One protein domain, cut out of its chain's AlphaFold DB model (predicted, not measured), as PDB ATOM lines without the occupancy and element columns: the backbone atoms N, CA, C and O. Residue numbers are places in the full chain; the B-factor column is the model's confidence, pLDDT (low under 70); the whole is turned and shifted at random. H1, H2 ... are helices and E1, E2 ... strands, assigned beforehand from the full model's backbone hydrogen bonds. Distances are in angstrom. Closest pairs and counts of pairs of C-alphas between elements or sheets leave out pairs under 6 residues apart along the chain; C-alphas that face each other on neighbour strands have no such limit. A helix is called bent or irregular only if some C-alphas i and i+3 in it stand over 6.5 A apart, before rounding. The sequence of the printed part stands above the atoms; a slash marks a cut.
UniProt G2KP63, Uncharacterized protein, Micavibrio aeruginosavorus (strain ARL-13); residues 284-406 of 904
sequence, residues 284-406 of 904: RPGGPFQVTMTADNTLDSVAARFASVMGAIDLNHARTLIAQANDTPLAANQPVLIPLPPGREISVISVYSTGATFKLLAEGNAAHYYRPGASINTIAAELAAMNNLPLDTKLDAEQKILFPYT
ATOM      1  N   ARG A 284      -9.210  40.822  20.201       72.44
ATOM      2  CA  ARG A 284      -9.152  39.638  21.073       72.44
ATOM      3  C   ARG A 284     -10.428  39.493  21.925       72.44
ATOM      4  O   ARG A 284     -10.953  40.505  22.396       72.44
ATOM      5  N   PRO A 285     -10.897  38.261  22.191       67.56
ATOM      6  CA  PRO A 285     -11.981  38.017  23.142       67.56
ATOM      7  C   PRO A 285     -11.604  38.443  24.566       67.56
ATOM      8  O   PRO A 285     -10.453  38.312  24.979       67.56
ATOM      9  N   GLY A 286     -12.590  38.919  25.334       60.44
ATOM     10  CA  GLY A 286     -12.412  39.305  26.740       60.44
ATOM     11  C   GLY A 286     -11.734  40.661  26.985       60.44
ATOM     12  O   GLY A 286     -11.332  40.932  28.114       60.44
ATOM     13  N   GLY A 287     -11.594  41.516  25.965       63.41
ATOM     14  CA  GLY A 287     -11.173  42.910  26.148       63.41
ATOM     15  C   GLY A 287     -12.282  43.803  26.740       63.41
ATOM     16  O   GLY A 287     -13.465  43.481  26.607       63.41
ATOM     17  N   PRO A 288     -11.940  44.942  27.374       66.56
ATOM     18  CA  PRO A 288     -12.933  45.917  27.813       66.56
ATOM     19  C   PRO A 288     -13.621  46.588  26.613       66.56
ATOM     20  O   PRO A 288     -12.976  46.963  25.634       66.56
ATOM     21  N   PHE A 289     -14.936  46.779  26.700       81.50
ATOM     22  CA  PHE A 289     -15.735  47.404  25.646       81.50
ATOM     23  C   PHE A 289     -15.771  48.930  25.807       81.50
ATOM     24  O   PHE A 289     -16.118  49.435  26.869       81.50
ATOM     25  N   GLN A 290     -15.424  49.683  24.763       84.19
ATOM     26  CA  GLN A 290     -15.300  51.142  24.828       84.19
ATOM     27  C   GLN A 290     -16.635  51.856  24.548       84.19
ATOM     28  O   GLN A 290     -17.249  51.657  23.500       84.19
ATOM     29  N   VAL A 291     -17.060  52.737  25.460       84.69
ATOM     30  CA  VAL A 291     -18.300  53.528  25.373       84.69
ATOM     31  C   VAL A 291     -17.996  55.011  25.553       84.69
ATOM     32  O   VAL A 291     -17.539  55.423  26.612       84.69
ATOM     33  N   THR A 292     -18.293  55.844  24.557       82.44
ATOM     34  CA  THR A 292     -18.205  57.307  24.711       82.44
ATOM     35  C   THR A 292     -19.331  57.821  25.608       82.44
ATOM     36  O   THR A 292     -20.504  57.592  25.308       82.44
ATOM     37  N   MET A 293     -19.002  58.544  26.682       79.12
ATOM     38  CA  MET A 293     -20.006  59.247  27.492       79.12
ATOM     39  C   MET A 293     -20.538  60.467  26.737       79.12
ATOM     40  O   MET A 293     -19.788  61.411  26.497       79.12
ATOM     41  N   THR A 294     -21.828  60.487  26.400       79.44
ATOM     42  CA  THR A 294     -22.509  61.719  25.962       79.44
ATOM     43  C   THR A 294     -22.846  62.612  27.163       79.44
ATOM     44  O   THR A 294     -22.707  62.198  28.314       79.44
ATOM     45  N   ALA A 295     -23.341  63.829  26.912       76.94
ATOM     46  CA  ALA A 295     -23.861  64.707  27.966       76.94
ATOM     47  C   ALA A 295     -25.023  64.080  28.771       76.94
ATOM     48  O   ALA A 295     -25.184  64.388  29.950       76.94
ATOM     49  N   ASP A 296     -25.782  63.167  28.158       77.00
ATOM     50  CA  ASP A 296     -26.912  62.461  28.776       77.00
ATOM     51  C   ASP A 296     -26.487  61.180  29.522       77.00
ATOM     52  O   ASP A 296     -27.304  60.537  30.184       77.00
ATOM     53  N   ASN A 297     -25.210  60.785  29.432       80.94
ATOM     54  CA  ASN A 297     -24.676  59.600  30.096       80.94
ATOM     55  C   ASN A 297     -23.786  59.964  31.290       80.94
ATOM     56  O   ASN A 297     -22.601  60.248  31.150       80.94
ATOM     57  N   THR A 298     -24.339  59.852  32.500       84.88
ATOM     58  CA  THR A 298     -23.556  59.836  33.747       84.88
ATOM     59  C   THR A 298     -22.866  58.485  33.950       84.88
ATOM     60  O   THR A 298     -23.345  57.467  33.436       84.88
ATOM     61  N   LEU A 299     -21.807  58.439  34.775       84.94
ATOM     62  CA  LEU A 299     -21.195  57.176  35.219       84.94
ATOM     63  C   LEU A 299     -22.239  56.223  35.820       84.94
ATOM     64  O   LEU A 299     -22.167  55.026  35.587       84.94
ATOM     65  N   ASP A 300     -23.251  56.740  36.515       88.44
ATOM     66  CA  ASP A 300     -24.330  55.925  37.080       88.44
ATOM     67  C   ASP A 300     -25.220  55.298  36.005       88.44
ATOM     68  O   ASP A 300     -25.545  54.116  36.100       88.44
ATOM     69  N   SER A 301     -25.576  56.048  34.956       88.31
ATOM     70  CA  SER A 301     -26.347  55.497  33.835       88.31
ATOM     71  C   SER A 301     -25.538  54.458  33.050       88.31
ATOM     72  O   SER A 301     -26.082  53.422  32.684       88.31
ATOM     73  N   VAL A 302     -24.230  54.674  32.862       88.50
ATOM     74  CA  VAL A 302     -23.318  53.720  32.207       88.50
ATOM     75  C   VAL A 302     -23.119  52.472  33.076       88.50
ATOM     76  O   VAL A 302     -23.267  51.351  32.592       88.50
ATOM     77  N   ALA A 303     -22.859  52.643  34.372       90.00
ATOM     78  CA  ALA A 303     -22.699  51.543  35.314       90.00
ATOM     79  C   ALA A 303     -23.985  50.712  35.419       90.00
ATOM     80  O   ALA A 303     -23.905  49.495  35.328       90.00
ATOM     81  N   ALA A 304     -25.168  51.329  35.507       89.00
ATOM     82  CA  ALA A 304     -26.446  50.611  35.501       89.00
ATOM     83  C   ALA A 304     -26.699  49.869  34.173       89.00
ATOM     84  O   ALA A 304     -27.111  48.709  34.181       89.00
ATOM     85  N   ARG A 305     -26.398  50.516  33.038       88.50
ATOM     86  CA  ARG A 305     -26.550  49.983  31.673       88.50
ATOM     87  C   ARG A 305     -25.700  48.739  31.406       88.50
ATOM     88  O   ARG A 305     -26.138  47.870  30.653       88.50
ATOM     89  N   PHE A 306     -24.516  48.639  32.016       89.56
ATOM     90  CA  PHE A 306     -23.573  47.539  31.775       89.56
ATOM     91  C   PHE A 306     -23.300  46.621  32.977       89.56
ATOM     92  O   PHE A 306     -22.727  45.556  32.763       89.56
ATOM     93  N   ALA A 307     -23.734  46.954  34.204       87.38
ATOM     94  CA  ALA A 307     -23.548  46.147  35.429       87.38
ATOM     95  C   ALA A 307     -23.802  44.654  35.198       87.38
ATOM     96  O   ALA A 307     -23.015  43.791  35.589       87.38
ATOM     97  N   SER A 308     -24.897  44.389  34.492       81.38
ATOM     98  CA  SER A 308     -25.384  43.080  34.101       81.38
ATOM     99  C   SER A 308     -24.302  42.275  33.347       81.38
ATOM    100  O   SER A 308     -23.864  41.224  33.826       81.38
ATOM    101  N   VAL A 309     -23.772  42.814  32.242       79.69
ATOM    102  CA  VAL A 309     -22.702  42.208  31.422       79.69
ATOM    103  C   VAL A 309     -21.359  42.184  32.140       79.69
ATOM    104  O   VAL A 309     -20.630  41.201  32.020       79.69
ATOM    105  N   MET A 310     -21.057  43.208  32.942       86.56
ATOM    106  CA  MET A 310     -19.849  43.261  33.773       86.56
ATOM    107  C   MET A 310     -19.841  42.195  34.882       86.56
ATOM    108  O   MET A 310     -18.823  41.997  35.534       86.56
ATOM    109  N   GLY A 311     -20.958  41.493  35.117       81.25
ATOM    110  CA  GLY A 311     -21.075  40.527  36.214       81.25
ATOM    111  C   GLY A 311     -21.114  41.191  37.592       81.25
ATOM    112  O   GLY A 311     -20.909  40.517  38.601       81.25
ATOM    113  N   ALA A 312     -21.382  42.496  37.638       85.81
ATOM    114  CA  ALA A 312     -21.515  43.243  38.872       85.81
ATOM    115  C   ALA A 312     -22.769  42.796  39.634       85.81
ATOM    116  O   ALA A 312     -23.840  42.603  39.057       85.81
ATOM    117  N   ILE A 313     -22.625  42.659  40.950       88.81
ATOM    118  CA  ILE A 313     -23.711  42.241  41.853       88.81
ATOM    119  C   ILE A 313     -24.676  43.392  42.177       88.81
ATOM    120  O   ILE A 313     -25.835  43.152  42.504       88.81
ATOM    121  N   ASP A 314     -24.198  44.634  42.063       91.00
ATOM    122  CA  ASP A 314     -24.942  45.873  42.272       91.00
ATOM    123  C   ASP A 314     -24.272  47.053  41.529       91.00
ATOM    124  O   ASP A 314     -23.229  46.903  40.882       91.00
ATOM    125  N   LEU A 315     -24.873  48.245  41.625       91.12
ATOM    126  CA  LEU A 315     -24.396  49.471  40.973       91.12
ATOM    127  C   LEU A 315     -23.048  49.985  41.517       91.12
ATOM    128  O   LEU A 315     -22.282  50.592  40.771       91.12
ATOM    129  N   ASN A 316     -22.724  49.747  42.789       91.31
ATOM    130  CA  ASN A 316     -21.441  50.142  43.373       91.31
ATOM    131  C   ASN A 316     -20.319  49.219  42.904       91.31
ATOM    132  O   ASN A 316     -19.258  49.708  42.531       91.31
ATOM    133  N   HIS A 317     -20.562  47.910  42.829       92.69
ATOM    134  CA  HIS A 317     -19.630  46.976  42.196       92.69
ATOM    135  C   HIS A 317     -19.409  47.359  40.717       92.69
ATOM    136  O   HIS A 317     -18.268  47.430  40.268       92.69
ATOM    137  N   ALA A 318     -20.469  47.728  39.987       91.19
ATOM    138  CA  ALA A 318     -20.369  48.197  38.602       91.19
ATOM    139  C   ALA A 318     -19.515  49.473  38.449       91.19
ATOM    140  O   ALA A 318     -18.634  49.519  37.592       91.19
ATOM    141  N   ARG A 319     -19.724  50.484  39.308       90.88
ATOM    142  CA  ARG A 319     -18.880  51.694  39.381       90.88
ATOM    143  C   ARG A 319     -17.414  51.347  39.671       90.88
ATOM    144  O   ARG A 319     -16.530  51.880  39.006       90.88
ATOM    145  N   THR A 320     -17.157  50.458  40.634       88.94
ATOM    146  CA  THR A 320     -15.801  50.045  41.036       88.94
ATOM    147  C   THR A 320     -15.052  49.363  39.897       88.94
ATOM    148  O   THR A 320     -13.908  49.724  39.636       88.94
ATOM    149  N   LEU A 321     -15.698  48.433  39.186       85.38
ATOM    150  CA  LEU A 321     -15.107  47.762  38.026       85.38
ATOM    151  C   LEU A 321     -14.744  48.776  36.932       85.38
ATOM    152  O   LEU A 321     -13.612  48.780  36.455       85.38
ATOM    153  N   ILE A 322     -15.664  49.681  36.577       88.81
ATOM    154  CA  ILE A 322     -15.388  50.736  35.588       88.81
ATOM    155  C   ILE A 322     -14.211  51.616  36.041       88.81
ATOM    156  O   ILE A 322     -13.300  51.854  35.253       88.81
ATOM    157  N   ALA A 323     -14.174  52.060  37.299       86.94
ATOM    158  CA  ALA A 323     -13.069  52.875  37.809       86.94
ATOM    159  C   ALA A 323     -11.712  52.145  37.727       86.94
ATOM    160  O   ALA A 323     -10.725  52.741  37.304       86.94
ATOM    161  N   GLN A 324     -11.674  50.850  38.056       84.12
ATOM    162  CA  GLN A 324     -10.480  50.000  37.938       84.12
ATOM    163  C   GLN A 324     -10.006  49.785  36.492       84.12
ATOM    164  O   GLN A 324      -8.853  49.427  36.287       84.12
ATOM    165  N   ALA A 325     -10.878  49.968  35.498       83.50
ATOM    166  CA  ALA A 325     -10.569  49.723  34.089       83.50
ATOM    167  C   ALA A 325     -10.106  50.968  33.309       83.50
ATOM    168  O   ALA A 325      -9.818  50.847  32.121       83.50
ATOM    169  N   ASN A 326     -10.089  52.157  33.927       86.00
ATOM    170  CA  ASN A 326      -9.863  53.435  33.229       86.00
ATOM    171  C   ASN A 326      -8.724  54.300  33.807       86.00
ATOM    172  O   ASN A 326      -8.432  55.351  33.236       86.00
ATOM    173  N   ASP A 327      -8.118  53.902  34.934       75.06
ATOM    174  CA  ASP A 327      -6.990  54.555  35.640       75.06
ATOM    175  C   ASP A 327      -7.125  56.062  35.968       75.06
ATOM    176  O   ASP A 327      -6.225  56.665  36.558       75.06
ATOM    177  N   THR A 328      -8.245  56.703  35.622       71.62
ATOM    178  CA  THR A 328      -8.418  58.161  35.636       71.62
ATOM    179  C   THR A 328      -9.842  58.579  36.036       71.62
ATOM    180  O   THR A 328     -10.793  57.814  35.846       71.62
ATOM    181  N   PRO A 329     -10.037  59.794  36.594       74.19
ATOM    182  CA  PRO A 329     -11.370  60.333  36.861       74.19
ATOM    183  C   PRO A 329     -12.123  60.617  35.555       74.19
ATOM    184  O   PRO A 329     -11.682  61.432  34.746       74.19
ATOM    185  N   LEU A 330     -13.274  59.969  35.374       77.69
ATOM    186  CA  LEU A 330     -14.057  60.043  34.140       77.69
ATOM    187  C   LEU A 330     -14.762  61.397  33.972       77.69
ATOM    188  O   LEU A 330     -15.561  61.803  34.820       77.69
ATOM    189  N   ALA A 331     -14.510  62.063  32.847       76.00
ATOM    190  CA  ALA A 331     -15.161  63.301  32.432       76.00
ATOM    191  C   ALA A 331     -16.133  63.083  31.255       76.00
ATOM    192  O   ALA A 331     -16.018  62.132  30.482       76.00
ATOM    193  N   ALA A 332     -17.089  64.001  31.085       72.06
ATOM    194  CA  ALA A 332     -18.009  63.975  29.947       72.06
ATOM    195  C   ALA A 332     -17.256  64.043  28.602       72.06
ATOM    196  O   ALA A 332     -16.239  64.728  28.485       72.06
ATOM    197  N   ASN A 333     -17.781  63.361  27.579       74.00
ATOM    198  CA  ASN A 333     -17.169  63.174  26.256       74.00
ATOM    199  C   ASN A 333     -15.873  62.340  26.225       74.00
ATOM    200  O   ASN A 333     -15.313  62.153  25.144       74.00
ATOM    201  N   GLN A 334     -15.403  61.787  27.351       80.38
ATOM    202  CA  GLN A 334     -14.343  60.776  27.324       80.38
ATOM    203  C   GLN A 334     -14.899  59.386  26.955       80.38
ATOM    204  O   GLN A 334     -16.063  59.077  27.245       80.38
ATOM    205  N   PRO A 335     -14.086  58.517  26.328       82.94
ATOM    206  CA  PRO A 335     -14.389  57.098  26.225       82.94
ATOM    207  C   PRO A 335     -14.161  56.396  27.564       82.94
ATOM    208  O   PRO A 335     -13.142  56.606  28.212       82.94
ATOM    209  N   VAL A 336     -15.091  55.519  27.931       85.38
ATOM    210  CA  VAL A 336     -15.042  54.675  29.126       85.38
ATOM    211  C   VAL A 336     -14.869  53.226  28.709       85.38
ATOM    212  O   VAL A 336     -15.660  52.692  27.930       85.38
ATOM    213  N   LEU A 337     -13.854  52.573  29.256       86.56
ATOM    214  CA  LEU A 337     -13.644  51.137  29.169       86.56
ATOM    215  C   LEU A 337     -14.594  50.420  30.139       86.56
ATOM    216  O   LEU A 337     -14.517  50.598  31.354       86.56
ATOM    217  N   ILE A 338     -15.504  49.619  29.591       87.62
ATOM    218  CA  ILE A 338     -16.424  48.737  30.313       87.62
ATOM    219  C   ILE A 338     -15.737  47.371  30.455       87.62
ATOM    220  O   ILE A 338     -15.653  46.639  29.464       87.62
ATOM    221  N   PRO A 339     -15.210  46.998  31.636       82.62
ATOM    222  CA  PRO A 339     -14.513  45.727  31.807       82.62
ATOM    223  C   PRO A 339     -15.477  44.554  31.654       82.62
ATOM    224  O   PRO A 339     -16.484  44.451  32.356       82.62
ATOM    225  N   LEU A 340     -15.153  43.642  30.744       79.56
ATOM    226  CA  LEU A 340     -15.925  42.426  30.541       79.56
ATOM    227  C   LEU A 340     -15.279  41.274  31.327       79.56
ATOM    228  O   LEU A 340     -14.068  41.073  31.219       79.56
ATOM    229  N   PRO A 341     -16.052  40.495  32.109       70.62
ATOM    230  CA  PRO A 341     -15.590  39.229  32.657       70.62
ATOM    231  C   PRO A 341     -14.996  38.339  31.562       70.62
ATOM    232  O   PRO A 341     -15.556  38.310  30.460       70.62
ATOM    233  N   PRO A 342     -13.923  37.578  31.851       58.59
ATOM    234  CA  PRO A 342     -13.276  36.723  30.867       58.59
ATOM    235  C   PRO A 342     -14.283  35.875  30.078       58.59
ATOM    236  O   PRO A 342     -15.041  35.085  30.642       58.59
ATOM    237  N   GLY A 343     -14.268  36.039  28.754       56.78
ATOM    238  CA  GLY A 343     -15.115  35.311  27.808       56.78
ATOM    239  C   GLY A 343     -16.369  36.050  27.363       56.78
ATOM    240  O   GLY A 343     -16.953  35.656  26.359       56.78
ATOM    241  N   ARG A 344     -16.751  37.145  28.027       70.19
ATOM    242  CA  ARG A 344     -17.836  38.002  27.545       70.19
ATOM    243  C   ARG A 344     -17.333  38.962  26.471       70.19
ATOM    244  O   ARG A 344     -16.222  39.482  26.546       70.19
ATOM    245  N   GLU A 345     -18.191  39.218  25.493       75.00
ATOM    246  CA  GLU A 345     -18.008  40.216  24.435       75.00
ATOM    247  C   GLU A 345     -19.232  41.146  24.437       75.00
ATOM    248  O   GLU A 345     -20.343  40.689  24.711       75.00
ATOM    249  N   ILE A 346     -19.062  42.427  24.098       75.75
ATOM    250  CA  ILE A 346     -20.165  43.284  23.644       75.75
ATOM    251  C   ILE A 346     -19.874  43.642  22.191       75.75
ATOM    252  O   ILE A 346     -18.888  44.312  21.892       75.75
ATOM    253  N   SER A 347     -20.742  43.186  21.292       71.38
ATOM    254  CA  SER A 347     -20.586  43.357  19.849       71.38
ATOM    255  C   SER A 347     -21.680  44.264  19.289       71.38
ATOM    256  O   SER A 347     -22.815  44.250  19.761       71.38
ATOM    257  N   VAL A 348     -21.351  45.047  18.258       74.56
ATOM    258  CA  VAL A 348     -22.331  45.852  17.512       74.56
ATOM    259  C   VAL A 348     -22.886  45.014  16.360       74.56
ATOM    260  O   VAL A 348     -22.138  44.685  15.433       74.56
ATOM    261  N   ILE A 349     -24.179  44.694  16.398       67.38
ATOM    262  CA  ILE A 349     -24.887  43.959  15.338       67.38
ATOM    263  C   ILE A 349     -25.895  44.870  14.627       67.38
ATOM    264  O   ILE A 349     -26.390  45.827  15.223       67.38
ATOM    265  N   SER A 350     -26.188  44.582  13.358       72.94
ATOM    266  CA  SER A 350     -27.220  45.284  12.585       72.94
ATOM    267  C   SER A 350     -28.528  44.496  12.603       72.94
ATOM    268  O   SER A 350     -28.522  43.273  12.482       72.94
ATOM    269  N   VAL A 351     -29.659  45.189  12.714       73.06
ATOM    270  CA  VAL A 351     -30.994  44.585  12.610       73.06
ATOM    271  C   VAL A 351     -31.342  44.328  11.138       73.06
ATOM    272  O   VAL A 351     -31.409  45.257  10.342       73.06
ATOM    273  N   TYR A 352     -31.587  43.073  10.758       61.44
ATOM    274  CA  TYR A 352     -31.844  42.692   9.357       61.44
ATOM    275  C   TYR A 352     -33.327  42.726   8.931       61.44
ATOM    276  O   TYR A 352     -33.654  42.315   7.818       61.44
ATOM    277  N   SER A 353     -34.241  43.201   9.784       66.44
ATOM    278  CA  SER A 353     -35.672  43.302   9.462       66.44
ATOM    279  C   SER A 353     -36.345  44.512  10.112       66.44
ATOM    280  O   SER A 353     -36.237  44.740  11.316       66.44
ATOM    281  N   THR A 354     -37.087  45.280   9.311       66.06
ATOM    282  CA  THR A 354     -37.907  46.401   9.787       66.06
ATOM    283  C   THR A 354     -38.995  45.919  10.744       66.06
ATOM    284  O   THR A 354     -39.739  44.982  10.451       66.06
ATOM    285  N   GLY A 355     -39.121  46.584  11.893       70.50
ATOM    286  CA  GLY A 355     -40.119  46.239  12.904       70.50
ATOM    287  C   GLY A 355     -39.734  45.062  13.802       70.50
ATOM    288  O   GLY A 355     -40.597  44.558  14.526       70.50
ATOM    289  N   ALA A 356     -38.466  44.635  13.796       76.88
ATOM    290  CA  ALA A 356     -37.938  43.745  14.825       76.88
ATOM    291  C   ALA A 356     -38.107  44.363  16.226       76.88
ATOM    292  O   ALA A 356     -38.214  45.577  16.386       76.88
ATOM    293  N   THR A 357     -38.116  43.530  17.265       87.88
ATOM    294  CA  THR A 357     -38.192  43.975  18.666       87.88
ATOM    295  C   THR A 357     -37.083  43.321  19.477       87.88
ATOM    296  O   THR A 357     -36.594  42.246  19.118       87.88
ATOM    297  N   PHE A 358     -36.734  43.906  20.624       87.25
ATOM    298  CA  PHE A 358     -35.797  43.276  21.560       87.25
ATOM    299  C   PHE A 358     -36.244  41.879  22.013       87.25
ATOM    300  O   PHE A 358     -35.395  41.037  22.293       87.25
ATOM    301  N   LYS A 359     -37.556  41.590  22.009       87.19
ATOM    302  CA  LYS A 359     -38.076  40.241  22.270       87.19
ATOM    303  C   LYS A 359     -37.723  39.254  21.156       87.19
ATOM    304  O   LYS A 359     -37.210  38.187  21.462       87.19
ATOM    305  N   LEU A 360     -37.926  39.614  19.886       81.06
ATOM    306  CA  LEU A 360     -37.556  38.757  18.748       81.06
ATOM    307  C   LEU A 360     -36.038  38.513  18.691       81.06
ATOM    308  O   LEU A 360     -35.594  37.394  18.441       81.06
ATOM    309  N   LEU A 361     -35.238  39.541  18.989       80.81
ATOM    310  CA  LEU A 361     -33.781  39.418  19.090       80.81
ATOM    311  C   LEU A 361     -33.357  38.501  20.244       80.81
ATOM    312  O   LEU A 361     -32.460  37.677  20.063       80.81
ATOM    313  N   ALA A 362     -34.017  38.604  21.402       82.50
ATOM    314  CA  ALA A 362     -33.811  37.704  22.533       82.50
ATOM    315  C   ALA A 362     -34.198  36.255  22.190       82.50
ATOM    316  O   ALA A 362     -33.431  35.343  22.477       82.50
ATOM    317  N   GLU A 363     -35.341  36.031  21.537       80.25
ATOM    318  CA  GLU A 363     -35.806  34.699  21.113       80.25
ATOM    319  C   GLU A 363     -34.829  34.029  20.135       80.25
ATOM    320  O   GLU A 363     -34.539  32.843  20.286       80.25
ATOM    321  N   GLY A 364     -34.262  34.786  19.191       69.88
ATOM    322  CA  GLY A 364     -33.249  34.276  18.260       69.88
ATOM    323  C   GLY A 364     -31.892  33.957  18.904       69.88
ATOM    324  O   GLY A 364     -31.206  33.047  18.445       69.88
ATOM    325  N   ASN A 365     -31.505  34.673  19.968       70.31
ATOM    326  CA  ASN A 365     -30.122  34.687  20.471       70.31
ATOM    327  C   ASN A 365     -29.949  34.271  21.945       70.31
ATOM    328  O   ASN A 365     -28.829  34.297  22.450       70.31
ATOM    329  N   ALA A 366     -31.007  33.857  22.653       71.62
ATOM    330  CA  ALA A 366     -30.943  33.534  24.087       71.62
ATOM    331  C   ALA A 366     -29.879  32.481  24.454       71.62
ATOM    332  O   ALA A 366     -29.268  32.570  25.516       71.62
ATOM    333  N   ALA A 367     -29.610  31.520  23.563       63.00
ATOM    334  CA  ALA A 367     -28.572  30.501  23.740       63.00
ATOM    335  C   ALA A 367     -27.131  31.058  23.743       63.00
ATOM    336  O   ALA A 367     -26.205  30.354  24.142       63.00
ATOM    337  N   HIS A 368     -26.947  32.305  23.306       64.56
ATOM    338  CA  HIS A 368     -25.669  33.012  23.244       64.56
ATOM    339  C   HIS A 368     -25.590  34.176  24.248       64.56
ATOM    340  O   HIS A 368     -24.619  34.930  24.239       64.56
ATOM    341  N   TYR A 369     -26.604  34.339  25.108       69.69
ATOM    342  CA  TYR A 369     -26.704  35.460  26.038       69.69
ATOM    343  C   TYR A 369     -25.937  35.220  27.341       69.69
ATOM    344  O   TYR A 369     -25.860  34.102  27.854       69.69
ATOM    345  N   TYR A 370     -25.380  36.281  27.925       70.31
ATOM    346  CA  TYR A 370     -24.360  36.163  28.972       70.31
ATOM    347  C   TYR A 370     -24.838  35.575  30.330       70.31
ATOM    348  O   TYR A 370     -24.008  35.299  31.201       70.31
ATOM    349  N   ARG A 371     -26.150  35.337  30.510       68.88
ATOM    350  CA  ARG A 371     -26.731  34.540  31.612       68.88
ATOM    351  C   ARG A 371     -27.472  33.304  31.073       68.88
ATOM    352  O   ARG A 371     -28.622  33.435  30.647       68.88
ATOM    353  N   PRO A 372     -26.877  32.099  31.140       64.81
ATOM    354  CA  PRO A 372     -27.590  30.857  30.858       64.81
ATOM    355  C   PRO A 372     -28.849  30.721  31.730       64.81
ATOM    356  O   PRO A 372     -28.797  30.932  32.939       64.81
ATOM    357  N   GLY A 373     -29.986  30.381  31.116       71.00
ATOM    358  CA  GLY A 373     -31.266  30.202  31.816       71.00
ATOM    359  C   GLY A 373     -32.050  31.486  32.136       71.00
ATOM    360  O   GLY A 373     -33.117  31.393  32.740       71.00
ATOM    361  N   ALA A 374     -31.583  32.673  31.729       79.06
ATOM    362  CA  ALA A 374     -32.389  33.892  31.828       79.06
ATOM    363  C   ALA A 374     -33.646  33.816  30.937       79.06
ATOM    364  O   ALA A 374     -33.619  33.249  29.844       79.06
ATOM    365  N   SER A 375     -34.758  34.406  31.389       89.75
ATOM    366  CA  SER A 375     -35.994  34.423  30.596       89.75
ATOM    367  C   SER A 375     -35.859  35.342  29.378       89.75
ATOM    368  O   SER A 375     -35.196  36.375  29.454       89.75
ATOM    369  N   ILE A 376     -36.559  35.028  28.283       87.38
ATOM    370  CA  ILE A 376     -36.623  35.875  27.078       87.38
ATOM    371  C   ILE A 376     -36.957  37.338  27.415       87.38
ATOM    372  O   ILE A 376     -36.343  38.251  26.870       87.38
ATOM    373  N   ASN A 377     -37.881  37.571  28.352       90.69
ATOM    374  CA  ASN A 377     -38.270  38.921  28.764       90.69
ATOM    375  C   ASN A 377     -37.141  39.639  29.528       90.69
ATOM    376  O   ASN A 377     -36.949  40.836  29.342       90.69
ATOM    377  N   THR A 378     -36.370  38.912  30.346       88.69
ATOM    378  CA  THR A 378     -35.172  39.432  31.030       88.69
ATOM    379  C   THR A 378     -34.103  39.831  30.014       88.69
ATOM    380  O   THR A 378     -33.595  40.945  30.061       88.69
ATOM    381  N   ILE A 379     -33.821  38.945  29.056       86.31
ATOM    382  CA  ILE A 379     -32.845  39.157  27.977       86.31
ATOM    383  C   ILE A 379     -33.238  40.377  27.132       86.31
ATOM    384  O   ILE A 379     -32.410  41.247  26.877       86.31
ATOM    385  N   ALA A 380     -34.511  40.481  26.746       89.94
ATOM    386  CA  ALA A 380     -35.028  41.603  25.967       89.94
ATOM    387  C   ALA A 380     -34.952  42.938  26.730       89.94
ATOM    388  O   ALA A 380     -34.541  43.942  26.154       89.94
ATOM    389  N   ALA A 381     -35.301  42.959  28.022       90.19
ATOM    390  CA  ALA A 381     -35.214  44.159  28.857       90.19
ATOM    391  C   ALA A 381     -33.763  44.632  29.045       90.19
ATOM    392  O   ALA A 381     -33.485  45.828  28.964       90.19
ATOM    393  N   GLU A 382     -32.828  43.703  29.241       87.50
ATOM    394  CA  GLU A 382     -31.404  44.017  29.383       87.50
ATOM    395  C   GLU A 382     -30.766  44.453  28.052       87.50
ATOM    396  O   GLU A 382     -29.943  45.364  28.053       87.50
ATOM    397  N   LEU A 383     -31.187  43.894  26.909       88.31
ATOM    398  CA  LEU A 383     -30.816  44.403  25.581       88.31
ATOM    399  C   LEU A 383     -31.340  45.825  25.339       88.31
ATOM    400  O   LEU A 383     -30.591  46.676  24.863       88.31
ATOM    401  N   ALA A 384     -32.601  46.095  25.682       90.06
ATOM    402  CA  ALA A 384     -33.213  47.413  25.529       90.06
ATOM    403  C   ALA A 384     -32.474  48.472  26.370       90.06
ATOM    404  O   ALA A 384     -32.020  49.490  25.840       90.06
ATOM    405  N   ALA A 385     -32.222  48.168  27.650       88.75
ATOM    406  CA  ALA A 385     -31.423  49.005  28.545       88.75
ATOM    407  C   ALA A 385     -29.995  49.231  28.015       88.75
ATOM    408  O   ALA A 385     -29.535  50.371  27.953       88.75
ATOM    409  N   MET A 386     -29.312  48.180  27.546       88.12
ATOM    410  CA  MET A 386     -27.966  48.279  26.964       88.12
ATOM    411  C   MET A 386     -27.912  49.149  25.705       88.12
ATOM    412  O   MET A 386     -26.875  49.742  25.405       88.12
ATOM    413  N   ASN A 387     -29.025  49.285  24.992       89.50
ATOM    414  CA  ASN A 387     -29.148  50.151  23.823       89.50
ATOM    415  C   ASN A 387     -29.696  51.550  24.140       89.50
ATOM    416  O   ASN A 387     -29.731  52.387  23.245       89.50
ATOM    417  N   ASN A 388     -30.046  51.828  25.401       90.19
ATOM    418  CA  ASN A 388     -30.716  53.058  25.833       90.19
ATOM    419  C   ASN A 388     -32.041  53.307  25.078       90.19
ATOM    420  O   ASN A 388     -32.335  54.428  24.665       90.19
ATOM    421  N   LEU A 389     -32.824  52.241  24.874       91.62
ATOM    422  CA  LEU A 389     -34.101  52.253  24.153       91.62
ATOM    423  C   LEU A 389     -35.216  51.578  24.979       91.62
ATOM    424  O   LEU A 389     -34.933  50.639  25.725       91.62
ATOM    425  N   PRO A 390     -36.488  52.002  24.845       93.19
ATOM    426  CA  PRO A 390     -37.637  51.280  25.402       93.19
ATOM    427  C   PRO A 390     -37.745  49.831  24.899       93.19
ATOM    428  O   PRO A 390     -37.456  49.545  23.738       93.19
ATOM    429  N   LEU A 391     -38.207  48.913  25.754       91.88
ATOM    430  CA  LEU A 391     -38.354  47.475  25.457       91.88
ATOM    431  C   LEU A 391     -39.293  47.178  24.270       91.88
ATOM    432  O   LEU A 391     -39.085  46.219  23.527       91.88
ATOM    433  N   ASP A 392     -40.319  48.002  24.100       90.94
ATOM    434  CA  ASP A 392     -41.334  47.953  23.049       90.94
ATOM    435  C   ASP A 392     -40.926  48.695  21.762       90.94
ATOM    436  O   ASP A 392     -41.692  48.722  20.795       90.94
ATOM    437  N   THR A 393     -39.706  49.247  21.713       92.00
ATOM    438  CA  THR A 393     -39.160  49.905  20.519       92.00
ATOM    439  C   THR A 393     -39.143  48.933  19.342       92.00
ATOM    440  O   THR A 393     -38.511  47.873  19.391       92.00
ATOM    441  N   LYS A 394     -39.814  49.327  18.257       89.25
ATOM    442  CA  LYS A 394     -39.621  48.723  16.940       89.25
ATOM    443  C   LYS A 394     -38.294  49.207  16.384       89.25
ATOM    444  O   LYS A 394     -38.057  50.409  16.342       89.25
ATOM    445  N   LEU A 395     -37.461  48.265  15.977       86.19
ATOM    446  CA  LEU A 395     -36.140  48.531  15.440       86.19
ATOM    447  C   LEU A 395     -36.210  48.628  13.914       86.19
ATOM    448  O   LEU A 395     -36.922  47.854  13.260       86.19
ATOM    449  N   ASP A 396     -35.478  49.585  13.360       83.50
ATOM    450  CA  ASP A 396     -35.375  49.788  11.918       83.50
ATOM    451  C   ASP A 396     -34.395  48.789  11.289       83.50
ATOM    452  O   ASP A 396     -33.498  48.260  11.950       83.50
ATOM    453  N   ALA A 397     -34.544  48.534   9.987       73.38
ATOM    454  CA  ALA A 397     -33.527  47.784   9.257       73.38
ATOM    455  C   ALA A 397     -32.192  48.551   9.263       73.38
ATOM    456  O   ALA A 397     -32.159  49.779   9.244       73.38
ATOM    457  N   GLU A 398     -31.095  47.801   9.319       72.25
ATOM    458  CA  GLU A 398     -29.716  48.272   9.487       72.25
ATOM    459  C   GLU A 398     -29.422  49.008  10.809       72.25
ATOM    460  O   GLU A 398     -28.271  49.387  11.050       72.25
ATOM    461  N   GLN A 399     -30.400  49.140  11.720       82.88
ATOM    462  CA  GLN A 399     -30.175  49.750  13.028       82.88
ATOM    463  C   GLN A 399     -29.096  48.986  13.802       82.88
ATOM    464  O   GLN A 399     -29.183  47.773  14.005       82.88
ATOM    465  N   LYS A 400     -28.076  49.721  14.248       80.12
ATOM    466  CA  LYS A 400     -26.956  49.182  15.022       80.12
ATOM    467  C   LYS A 400     -27.323  49.102  16.496       80.12
ATOM    468  O   LYS A 400     -27.715  50.105  17.089       80.12
ATOM    469  N   ILE A 401     -27.145  47.922  17.076       83.69
ATOM    470  CA  ILE A 401     -27.438  47.631  18.480       83.69
ATOM    471  C   ILE A 401     -26.270  46.899  19.147       83.69
ATOM    472  O   ILE A 401     -25.593  46.073  18.535       83.69
ATOM    473  N   LEU A 402     -26.043  47.211  20.420       84.00
ATOM    474  CA  LEU A 402     -25.129  46.501  21.306       84.00
ATOM    475  C   LEU A 402     -25.761  45.177  21.738       84.00
ATOM    476  O   LEU A 402     -26.905  45.157  22.204       84.00
ATOM    477  N   PHE A 403     -25.006  44.089  21.612       78.94
ATOM    478  CA  PHE A 403     -25.422  42.748  22.006       78.94
ATOM    479  C   PHE A 403     -24.316  42.063  22.833       78.94
ATOM    480  O   PHE A 403     -23.172  42.007  22.369       78.94
ATOM    481  N   PRO A 404     -24.612  41.545  24.042       77.75
ATOM    482  CA  PRO A 404     -23.646  40.839  24.876       77.75
ATOM    483  C   PRO A 404     -23.625  39.334  24.568       77.75
ATOM    484  O   PRO A 404     -24.677  38.699  24.457       77.75
ATOM    485  N   TYR A 405     -22.439  38.736  24.539       68.69
ATOM    486  CA  TYR A 405     -22.261  37.299  24.319       68.69
ATOM    487  C   TYR A 405     -21.662  36.605  25.559       68.69
ATOM    488  O   TYR A 405     -20.864  37.201  26.283       68.69
ATOM    489  N   THR A 406     -22.092  35.367  25.859       59.22
ATOM    490  CA  THR A 406     -21.617  34.565  27.020       59.22
ATOM    491  C   THR A 406     -20.162  34.138  26.891       59.22
ATOM    492  O   THR A 406     -19.421  34.156  27.869       59.22
TER     493      THR A 406
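AT A GLANCE: This is residues 284 to 406 of the 904 residues of an uncharacterized protein of Micavibrio aeruginosavorus (strain ARL-13) (UniProt G2KP63). Two small lobes stand side by side, each built of a pair of antiparallel strands and two crossed helices. In the first lobe H2 packs on strand E2 of the pair E1 and E2, and H1 crosses H2; in the second H4 packs on strand E4 of the pair E3 and E4, and H3 crosses H4. The lobes meet by a small contact between H1 and H4. The printed part has 123 residues, with four named helices and four named strands in the order E1 H1 H2 E2 E3 H3 H4 E4; the class is mixed, helices and strands, though named elements hold under half of the residues, 61. The whole is compact, with a radius of gyration of the C-alphas of 14.2 A and spans of 40 by 31 by 27 A.

HOW THE PARTS SIT: E1, residues 289 to 292, and E2, residues 335 to 338, are antiparallel neighbours at 148 degrees; N 289 and O 338 are 2.9 A apart, within hydrogen-bond range. H1, residues 299 to 306, touches H2, residues 315 to 324, about perpendicular at 79 degrees, closest at the C-alphas of Ala 303 and Ala 318, 5.2 A. The closest C-alphas of H2 and E2, those of Ile 322 and Ile 338, are 5.7 A apart. E3, residues 345 to 350, and E4, residues 400 to 405, are antiparallel neighbours at 147 degrees; N 347 and O 403 are 2.9 A apart, within hydrogen-bond range. H3, residues 358 to 368, touches H4, residues 376 to 387, about perpendicular at 76 degrees, closest at the C-alphas of Phe 358 and Ala 380, 4.8 A. The closest C-alphas of H4 and E4, those of Asn 387 and Leu 402, are 6.0 A apart. H4, with residues 385 to 386 alone, only just touches H1, with 3 pairs of C-alphas within 8 A, the closest those of Arg 305 and Met 386, 5.2 A. These two run opposite ways at a tilt of 38 degrees, only just steep. Among the pairs apart are H2 and H3, and E2 and E4. In H1, H2 and H4 every O i to N i+4 pair is within hydrogen-bond range; in H3 5 of 7 are.

IN THESE COORDINATES: E1 begins at C-alpha 289, (-15.735, 47.404, 25.646), and spans 10.2 A; H1 spans 10.5 A, H2 14.3 A and E2 9.5 A. E3 spans 15.8 A. H3 spans 14.5 A and is irregular, with C-alphas 364 and 367 8.1 A apart. H4 begins at C-alpha 376, (-36.623, 35.875, 27.078), and spans 16.4 A. E4 spans 15.8 A and ends at C-alpha 405, (-22.261, 37.299, 24.319).

THE WHOLE: The two C-alphas farthest apart, those of Asp 327 and Thr 354, are 41.1 A apart. The printed part has no cut. The link from H4 to E4, residues 388 to 399, is long; the others are short. The mean pLDDT of the printed part is 80.3, and 18 residues are under 70, among them 285 to 288 and 352 to 354.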